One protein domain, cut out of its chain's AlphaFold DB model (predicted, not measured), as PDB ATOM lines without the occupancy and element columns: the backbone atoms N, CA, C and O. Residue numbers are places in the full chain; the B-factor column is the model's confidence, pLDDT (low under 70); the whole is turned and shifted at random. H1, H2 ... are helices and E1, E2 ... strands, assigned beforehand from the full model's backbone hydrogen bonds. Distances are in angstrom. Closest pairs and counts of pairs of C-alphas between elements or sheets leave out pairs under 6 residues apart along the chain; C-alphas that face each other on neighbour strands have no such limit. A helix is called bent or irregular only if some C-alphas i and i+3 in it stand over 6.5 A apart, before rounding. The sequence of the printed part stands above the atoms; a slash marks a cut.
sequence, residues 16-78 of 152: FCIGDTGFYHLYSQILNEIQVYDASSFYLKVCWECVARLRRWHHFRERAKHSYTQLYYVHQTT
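This is residues 16 to 78 of the 152 residues of the protein "SFRICE_018484" of Spodoptera frugiperda (UniProt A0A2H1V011). The model is one long, straight helix, H2, with a small head at its beginning: there the short helix H1 stands off about perpendicular to H2, and the chain loops from the end of H1 through residues 33 to 44 back to the short strand E1, which leads straight into H2. The rest of H2 sticks out from this head as a long bare arm, residues 59 to 78, of which 59 to 77 belong to H2, and this arm makes much of the length. The printed part has 63 residues, with two named helices and one named strand in the order H1, E1, H2; the class is mostly helix, and there is no sheet of named strands. The whole is only just loose, close to extended, with a radius of gyration of the C-alphas of 15.6 A, and it is only just elongated, its C-alphas spanning 50 by 25 by 18 A along their three main axes.

The longest helix is H2, residues 48 to 77. H1, residues 22 to 32, touches H2, with 6 pairs of C-alphas within 8 A. The closest C-alphas of the two are those of Phe 23 and Leu 54, 6.7 A apart. H2 touches H1 with residues 51 to 58 alone. The lines of H1 and H2 stand at 84 degrees, about perpendicular, and their centres are 15.6 A apart. E1, residues 45 to 47, and H2 meet only through their link, which is tight, with 0 residues between them. H1 and E1 are apart, though they follow each other in the chain. E1 pairs with no named strand, but residues 45 to 46 of E1 form a short antiparallel pairing with residues 16 to 17, a stretch too short to bear a name. In the backbone of H2 every O i to N i+4 pair is within hydrogen-bond range, and in H1 6 of 7 such pairs are. Neither helix is bent or irregular.

H2 runs from Trp 48 to Thr 77, 30 residues and 43.8 A from first to last C-alpha. Its C-alpha 48 stands at (-9.144, 18.501, -34.797) and its C-alpha 77 at (-7.825, 21.157, 8.861), and its direction is almost along z, (0.03, 0.07, 1.00). H1 runs from Gly 22 to Asn 32, 11 residues and 16.0 A, with C-alpha 22 at (-15.879, 26.657, -23.941) and C-alpha 32 at (-3.526, 36.765, -23.589). Along H1 x and y rise, with a direction of (0.82, 0.57, 0.05). E1 runs from Lys 45 to Cys 47, 3 residues and 7.0 A, and begins at C-alpha 45, (-10.591, 28.084, -36.955).

The two C-alphas farthest apart are those of Ser 41 and Thr 78, 50.5 A, and from Phe 16 to Thr 78, first to last printed C-alpha, it is 47.8 A. Residues 59 to 78 stand free, with no C-alpha 8 or more residues away along the chain within 10 A. The body without them has 43 residues and spans 25 by 19 by 15 A; its radius of gyration is 10.0 A, 1.09 times that of a compact globule of as many residues. The link from H1 to E1 is long, with 12 residues, 33 to 44, whose C-alphas lie 12 to 20 A from the mean of the C-alphas. The printed part, residues 16 to 78 of a full chain of 152, has no cut. The mean pLDDT of the printed part is 86.3, and 8 residues are under 70: residues 35 to 41, in the long link, and residue 78.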
ATOM      1  N   PHE A  16     -12.433  23.584 -37.410       90.88
ATOM      2  CA  PHE A  16     -13.616  23.812 -36.594       90.88
ATOM      3  C   PHE A  16     -13.571  25.231 -36.044       90.88
ATOM      4  O   PHE A  16     -12.536  25.667 -35.534       90.88
ATOM      5  N   CYS A  17     -14.696  25.935 -36.112       90.75
ATOM      6  CA  CYS A  17     -14.862  27.200 -35.408       90.75
ATOM      7  C   CYS A  17     -15.029  26.917 -33.912       90.75
ATOM      8  O   CYS A  17     -15.911  26.152 -33.526       90.75
ATOM      9  N   ILE A  18     -14.187  27.525 -33.074       90.81
ATOM     10  CA  ILE A  18     -14.283  27.376 -31.611       90.81
ATOM     11  C   ILE A  18     -14.973  28.546 -30.912       90.81
ATOM     12  O   ILE A  18     -15.199  28.423 -29.715       90.81
ATOM     13  N   GLY A  19     -15.325  29.622 -31.631       85.25
ATOM     14  CA  GLY A  19     -15.875  30.872 -31.078       85.25
ATOM     15  C   GLY A  19     -17.018  30.686 -30.076       85.25
ATOM     16  O   GLY A  19     -16.981  31.275 -29.003       85.25
ATOM     17  N   ASP A  20     -17.953  29.781 -30.366       78.94
ATOM     18  CA  ASP A  20     -19.138  29.539 -29.527       78.94
ATOM     19  C   ASP A  20     -18.947  28.410 -28.498       78.94
ATOM     20  O   ASP A  20     -19.898  27.930 -27.880       78.94
ATOM     21  N   THR A  21     -17.719  27.916 -28.329       84.19
ATOM     22  CA  THR A  21     -17.420  26.777 -27.451       84.19
ATOM     23  C   THR A  21     -16.648  27.217 -26.213       84.19
ATOM     24  O   THR A  21     -15.882  28.176 -26.249       84.19
ATOM     25  N   GLY A  22     -16.724  26.437 -25.127       81.94
ATOM     26  CA  GLY A  22     -15.879  26.657 -23.941       81.94
ATOM     27  C   GLY A  22     -14.366  26.640 -24.233       81.94
ATOM     28  O   GLY A  22     -13.575  27.151 -23.442       81.94
ATOM     29  N   PHE A  23     -13.948  26.109 -25.390       87.75
ATOM     30  CA  PHE A  23     -12.555  26.148 -25.837       87.75
ATOM     31  C   PHE A  23     -12.111  27.531 -26.318       87.75
ATOM     32  O   PHE A  23     -10.912  27.796 -26.275       87.75
ATOM     33  N   TYR A  24     -13.034  28.420 -26.709       89.19
ATOM     34  CA  TYR A  24     -12.720  29.811 -27.044       89.19
ATOM     35  C   TYR A  24     -12.055  30.520 -25.869       89.19
ATOM     36  O   TYR A  24     -10.948  31.034 -26.000       89.19
ATOM     37  N   HIS A  25     -12.687  30.482 -24.694       87.44
ATOM     38  CA  HIS A  25     -12.161  31.135 -23.496       87.44
ATOM     39  C   HIS A  25     -10.811  30.561 -23.076       87.44
ATOM     40  O   HIS A  25      -9.914  31.304 -22.683       87.44
ATOM     41  N   LEU A  26     -10.652  29.240 -23.182       89.00
ATOM     42  CA  LEU A  26      -9.391  28.580 -22.865       89.00
ATOM     43  C   LEU A  26      -8.275  29.012 -23.819       89.00
ATOM     44  O   LEU A  26      -7.165  29.291 -23.380       89.00
ATOM     45  N   TYR A  27      -8.571  29.078 -25.114       89.06
ATOM     46  CA  TYR A  27      -7.616  29.502 -26.127       89.06
ATOM     47  C   TYR A  27      -7.284  30.996 -26.009       89.06
ATOM     48  O   TYR A  27      -6.118  31.368 -26.075       89.06
ATOM     49  N   SER A  28      -8.280  31.844 -25.740       86.50
ATOM     50  CA  SER A  28      -8.092  33.277 -25.494       86.50
ATOM     51  C   SER A  28      -7.206  33.537 -24.274       86.50
ATOM     52  O   SER A  28      -6.333  34.393 -24.345       86.50
ATOM     53  N   GLN A  29      -7.347  32.763 -23.193       87.44
ATOM     54  CA  GLN A  29      -6.440  32.857 -22.042       87.44
ATOM     55  C   GLN A  29      -4.983  32.595 -22.435       87.44
ATOM     56  O   GLN A  29      -4.119  33.365 -22.039       87.44
ATOM     57  N   ILE A  30      -4.729  31.577 -23.265       87.69
ATOM     58  CA  ILE A  30      -3.379  31.263 -23.761       87.69
ATOM     59  C   ILE A  30      -2.838  32.410 -24.624       87.69
ATOM     60  O   ILE A  30      -1.686  32.800 -24.479       87.69
ATOM     61  N   LEU A  31      -3.658  32.977 -25.514       85.56
ATOM     62  CA  LEU A  31      -3.229  34.106 -26.346       85.56
ATOM     63  C   LEU A  31      -2.924  35.363 -25.520       85.56
ATOM     64  O   LEU A  31      -1.952  36.064 -25.808       85.56
ATOM     65  N   ASN A  32      -3.711  35.618 -24.474       84.94
ATOM     66  CA  ASN A  32      -3.526  36.765 -23.589       84.94
ATOM     67  C   ASN A  32      -2.215  36.689 -22.781       84.94
ATOM     68  O   ASN A  32      -1.706  37.729 -22.373       84.94
ATOM     69  N   GLU A  33      -1.633  35.499 -22.583       85.88
ATOM     70  CA  GLU A  33      -0.308  35.348 -21.952       85.88
ATOM     71  C   GLU A  33       0.828  35.928 -22.815       85.88
ATOM     72  O   GLU A  33       1.871  36.311 -22.290       85.88
ATOM     73  N   ILE A  34       0.634  36.029 -24.135       81.69
ATOM     74  CA  ILE A  34       1.692  36.364 -25.103       81.69
ATOM     75  C   ILE A  34       1.662  37.867 -25.482       81.69
ATOM     76  O   ILE A  34       2.365  38.300 -26.388       81.69
ATOM     77  N   GLN A  35       0.874  38.700 -24.784       69.31
ATOM     78  CA  GLN A  35       0.633  40.119 -25.132       69.31
ATOM     79  C   GLN A  35       0.221  40.324 -26.604       69.31
ATOM     80  O   GLN A  35       0.521  41.350 -27.220       69.31
ATOM     81  N   VAL A  36      -0.454  39.339 -27.200       65.19
ATOM     82  CA  VAL A  36      -0.918  39.447 -28.583       65.19
ATOM     83  C   VAL A  36      -2.180  40.306 -28.609       65.19
ATOM     84  O   VAL A  36      -3.098  40.102 -27.817       65.19
ATOM     85  N   TYR A  37      -2.178  41.289 -29.514       63.59
ATOM     86  CA  TYR A  37      -3.273  42.223 -29.773       63.59
ATOM     87  C   TYR A  37      -4.629  41.522 -29.958       63.59
ATOM     88  O   TYR A  37      -4.701  40.380 -30.407       63.59
ATOM     89  N   ASP A  38      -5.682  42.272 -29.624       65.12
ATOM     90  CA  ASP A  38      -7.109  41.937 -29.636       65.12
ATOM     91  C   ASP A  38      -7.507  40.756 -30.552       65.12
ATOM     92  O   ASP A  38      -7.667  40.885 -31.766       65.12
ATOM     93  N   ALA A  39      -7.693  39.577 -29.947       63.38
ATOM     94  CA  ALA A  39      -8.072  38.344 -30.643       63.38
ATOM     95  C   ALA A  39      -9.480  38.391 -31.274       63.38
ATOM     96  O   ALA A  39      -9.858  37.463 -31.990       63.38
ATOM     97  N   SER A  40     -10.257  39.451 -31.019       67.50
ATOM     98  CA  SER A  40     -11.621  39.617 -31.532       67.50
ATOM     99  C   SER A  40     -11.692  39.776 -33.055       67.50
ATOM    100  O   SER A  40     -12.731  39.483 -33.646       67.50
ATOM    101  N   SER A  41     -10.597  40.168 -33.717       65.31
ATOM    102  CA  SER A  41     -10.565  40.346 -35.174       65.31
ATOM    103  C   SER A  41     -10.362  39.052 -35.969       65.31
ATOM    104  O   SER A  41     -10.491  39.067 -37.194       65.31
ATOM    105  N   PHE A  42     -10.028  37.931 -35.319       71.00
ATOM    106  CA  PHE A  42      -9.696  36.684 -36.012       71.00
ATOM    107  C   PHE A  42     -10.776  35.617 -35.828       71.00
ATOM    108  O   PHE A  42     -11.075  35.181 -34.718       71.00
ATOM    109  N   TYR A  43     -11.305  35.109 -36.944       77.94
ATOM    110  CA  TYR A  43     -12.117  33.895 -36.934       77.94
ATOM    111  C   TYR A  43     -11.260  32.700 -36.499       77.94
ATOM    112  O   TYR A  43     -10.438  32.189 -37.261       77.94
ATOM    113  N   LEU A  44     -11.463  32.241 -35.262       86.88
ATOM    114  CA  LEU A  44     -10.705  31.138 -34.676       86.88
ATOM    115  C   LEU A  44     -11.149  29.788 -35.239       86.88
ATOM    116  O   LEU A  44     -12.044  29.121 -34.709       86.88
ATOM    117  N   LYS A  45     -10.481  29.394 -36.322       91.19
ATOM    118  CA  LYS A  45     -10.591  28.084 -36.955       91.19
ATOM    119  C   LYS A  45      -9.410  27.211 -36.555       91.19
ATOM    120  O   LYS A  45      -8.269  27.496 -36.905       91.19
ATOM    121  N   VAL A  46      -9.676  26.110 -35.862       93.38
ATOM    122  CA  VAL A  46      -8.637  25.186 -35.384       93.38
ATOM    123  C   VAL A  46      -8.855  23.771 -35.901       93.38
ATOM    124  O   VAL A  46      -9.986  23.321 -36.054       93.38
ATOM    125  N   CYS A  47      -7.773  23.042 -36.168       95.56
ATOM    126  CA  CYS A  47      -7.865  21.653 -36.613       95.56
ATOM    127  C   CYS A  47      -8.246  20.705 -35.461       95.56
ATOM    128  O   CYS A  47      -8.062  21.029 -34.283       95.56
ATOM    129  N   TRP A  48      -8.732  19.503 -35.794       94.69
ATOM    130  CA  TRP A  48      -9.144  18.501 -34.797       94.69
ATOM    131  C   TRP A  48      -8.041  18.155 -33.777       94.69
ATOM    132  O   TRP A  48      -8.341  17.929 -32.604       94.69
ATOM    133  N   GLU A  49      -6.765  18.156 -34.180       96.31
ATOM    134  CA  GLU A  49      -5.638  17.891 -33.274       96.31
ATOM    135  C   GLU A  49      -5.472  19.001 -32.236       96.31
ATOM    136  O   GLU A  49      -5.274  18.725 -31.050       96.31
ATOM    137  N   CYS A  50      -5.579  20.261 -32.663       94.69
ATOM    138  CA  CYS A  50      -5.536  21.412 -31.767       94.69
ATOM    139  C   CYS A  50      -6.720  21.383 -30.794       94.69
ATOM    140  O   CYS A  50      -6.523  21.592 -29.599       94.69
ATOM    141  N   VAL A  51      -7.919  21.019 -31.261       93.44
ATOM    142  CA  VAL A  51      -9.087  20.807 -30.387       93.44
ATOM    143  C   VAL A  51      -8.822  19.691 -29.370       93.44
ATOM    144  O   VAL A  51      -9.107  19.853 -28.185       93.44
ATOM    145  N   ALA A  52      -8.230  18.568 -29.785       94.31
ATOM    146  CA  ALA A  52      -7.882  17.474 -28.879       94.31
ATOM    147  C   ALA A  52      -6.826  17.885 -27.836       94.31
ATOM    148  O   ALA A  52      -6.905  17.479 -26.673       94.31
ATOM    149  N   ARG A  53      -5.848  18.714 -28.218       95.31
ATOM    150  CA  ARG A  53      -4.875  19.304 -27.281       95.31
ATOM    151  C   ARG A  53      -5.564  20.230 -26.279       95.31
ATOM    152  O   ARG A  53      -5.340  20.064 -25.083       95.31
ATOM    153  N   LEU A  54      -6.457  21.112 -26.734       93.81
ATOM    154  CA  LEU A  54      -7.242  21.993 -25.859       93.81
ATOM    155  C   LEU A  54      -8.108  21.203 -24.871       93.81
ATOM    156  O   LEU A  54      -8.157  21.545 -23.694       93.81
ATOM    157  N   ARG A  55      -8.731  20.102 -25.305       93.50
ATOM    158  CA  ARG A  55      -9.485  19.196 -24.420       93.50
ATOM    159  C   ARG A  55      -8.614  18.586 -23.329       93.50
ATOM    160  O   ARG A  55      -8.985  18.619 -22.159       93.50
ATOM    161  N   ARG A  56      -7.449  18.044 -23.698       94.81
ATOM    162  CA  ARG A  56      -6.503  17.469 -22.727       94.81
ATOM    163  C   ARG A  56      -6.012  18.519 -21.737       94.81
ATOM    164  O   ARG A  56      -5.992  18.251 -20.540       94.81
ATOM    165  N   TRP A  57      -5.693  19.715 -22.222       93.44
ATOM    166  CA  TRP A  57      -5.306  20.844 -21.383       93.44
ATOM    167  C   TRP A  57      -6.418  21.256 -20.413       93.44
ATOM    168  O   TRP A  57      -6.165  21.398 -19.221       93.44
ATOM    169  N   HIS A  58      -7.660  21.372 -20.890       93.12
ATOM    170  CA  HIS A  58      -8.818  21.679 -20.052       93.12
ATOM    171  C   HIS A  58      -8.975  20.667 -18.909       93.12
ATOM    172  O   HIS A  58      -9.070  21.052 -17.746       93.12
ATOM    173  N   HIS A  59      -8.941  19.368 -19.222       93.31
ATOM    174  CA  HIS A  59      -9.029  18.317 -18.205       93.31
ATOM    175  C   HIS A  59      -7.874  18.361 -17.209       93.31
ATOM    176  O   HIS A  59      -8.095  18.201 -16.009       93.31
ATOM    177  N   PHE A  60      -6.654  18.592 -17.690       94.06
ATOM    178  CA  PHE A  60      -5.495  18.751 -16.822       94.06
ATOM    179  C   PHE A  60      -5.672  19.935 -15.865       94.06
ATOM    180  O   PHE A  60      -5.481  19.776 -14.662       94.06
ATOM    181  N   ARG A  61      -6.102  21.092 -16.375       93.56
ATOM    182  CA  ARG A  61      -6.340  22.297 -15.576       93.56
ATOM    183  C   ARG A  61      -7.376  22.065 -14.479       93.56
ATOM    184  O   ARG A  61      -7.135  22.446 -13.338       93.56
ATOM    185  N   GLU A  62      -8.505  21.441 -14.803       93.44
ATOM    186  CA  GLU A  62      -9.541  21.133 -13.808       93.44
ATOM    187  C   GLU A  62      -9.039  20.148 -12.751       93.44
ATOM    188  O   GLU A  62      -9.249  20.357 -11.555       93.44
ATOM    189  N   ARG A  63      -8.278  19.127 -13.162       92.56
ATOM    190  CA  ARG A  63      -7.633  18.202 -12.226       92.56
ATOM    191  C   ARG A  63      -6.647  18.923 -11.305       92.56
ATOM    192  O   ARG A  63      -6.674  18.685 -10.104       92.56
ATOM    193  N   ALA A  64      -5.819  19.817 -11.842       94.38
ATOM    194  CA  ALA A  64      -4.846  20.579 -11.063       94.38
ATOM    195  C   ALA A  64      -5.529  21.483 -10.025       94.38
ATOM    196  O   ALA A  64      -5.139  21.469  -8.858       94.38
ATOM    197  N   LYS A  65      -6.588  22.206 -10.420       94.94
ATOM    198  CA  LYS A  65      -7.405  23.008  -9.493       94.94
ATOM    199  C   LYS A  65      -7.976  22.145  -8.375       94.94
ATOM    200  O   LYS A  65      -7.798  22.473  -7.208       94.94
ATOM    201  N   HIS A  66      -8.617  21.032  -8.728       92.19
ATOM    202  CA  HIS A  66      -9.235  20.135  -7.757       92.19
ATOM    203  C   HIS A  66      -8.214  19.584  -6.752       92.19
ATOM    204  O   HIS A  66      -8.431  19.671  -5.544       92.19
ATOM    205  N   SER A  67      -7.075  19.084  -7.239       90.81
ATOM    206  CA  SER A  67      -5.994  18.590  -6.383       90.81
ATOM    207  C   SER A  67      -5.446  19.681  -5.461       90.81
ATOM    208  O   SER A  67      -5.218  19.420  -4.283       90.81
ATOM    209  N   TYR A  68      -5.286  20.912  -5.951       92.69
ATOM    210  CA  TYR A  68      -4.824  22.024  -5.120       92.69
ATOM    211  C   TYR A  68      -5.844  22.410  -4.041       92.69
ATOM    212  O   TYR A  68      -5.467  22.595  -2.887       92.69
ATOM    213  N   THR A  69      -7.137  22.469  -4.374       90.94
ATOM    214  CA  THR A  69      -8.206  22.722  -3.393       90.94
ATOM    215  C   THR A  69      -8.219  21.666  -2.288       90.94
ATOM    216  O   THR A  69      -8.342  22.012  -1.114       90.94
ATOM    217  N   GLN A  70      -8.037  20.390  -2.638       87.69
ATOM    218  CA  GLN A  70      -7.932  19.309  -1.654       87.69
ATOM    219  C   GLN A  70      -6.701  19.466  -0.758       87.69
ATOM    220  O   GLN A  70      -6.821  19.366   0.462       87.69
ATOM    221  N   LEU A  71      -5.531  19.754  -1.339       87.19
ATOM    222  CA  LEU A  71      -4.302  19.986  -0.573       87.19
ATOM    223  C   LEU A  71      -4.449  21.169   0.389       87.19
ATOM    224  O   LEU A  71      -4.057  21.068   1.550       87.19
ATOM    225  N   TYR A  72      -5.050  22.263  -0.071       89.06
ATOM    226  CA  TYR A  72      -5.307  23.446   0.747       89.06
ATOM    227  C   TYR A  72      -6.223  23.132   1.936       89.06
ATOM    228  O   TYR A  72      -5.924  23.518   3.065       89.06
ATOM    229  N   TYR A  73      -7.299  22.373   1.710       86.94
ATOM    230  CA  TYR A  73      -8.214  21.952   2.772       86.94
ATOM    231  C   TYR A  73      -7.520  21.080   3.829       86.94
ATOM    232  O   TYR A  73      -7.669  21.323   5.026       86.94
ATOM    233  N   VAL A  74      -6.716  20.099   3.402       85.88
ATOM    234  CA  VAL A  74      -5.932  19.233   4.304       85.88
ATOM    235  C   VAL A  74      -4.949  20.057   5.135       85.88
ATOM    236  O   VAL A  74      -4.856  19.869   6.348       85.88
ATOM    237  N   HIS A  75      -4.252  21.000   4.496       85.00
ATOM    238  CA  HIS A  75      -3.314  21.890   5.173       85.00
ATOM    239  C   HIS A  75      -3.996  22.713   6.278       85.00
ATOM    240  O   HIS A  75      -3.423  22.898   7.346       85.00
ATOM    241  N   GLN A  76      -5.224  23.188   6.049       86.12
ATOM    242  CA  GLN A  76      -5.967  23.981   7.035       86.12
ATOM    243  C   GLN A  76      -6.579  23.164   8.173       86.12
ATOM    244  O   GLN A  76      -6.712  23.679   9.278       86.12
ATOM    245  N   THR A  77      -7.001  21.926   7.913       82.38
ATOM    246  CA  THR A  77      -7.825  21.157   8.861       82.38
ATOM    247  C   THR A  77      -7.045  20.173   9.727       82.38
ATOM    248  O   THR A  77      -7.603  19.699  10.709       82.38
ATOM    249  N   THR A  78      -5.783  19.859   9.400       68.44
ATOM    250  CA  THR A  78      -4.846  19.007  10.183       68.44
ATOM    251  C   THR A  78      -5.360  17.602  10.565       68.44
ATOM    252  O   THR A  78      -4.643  16.843  11.211       68.44
TER     253      THR A  78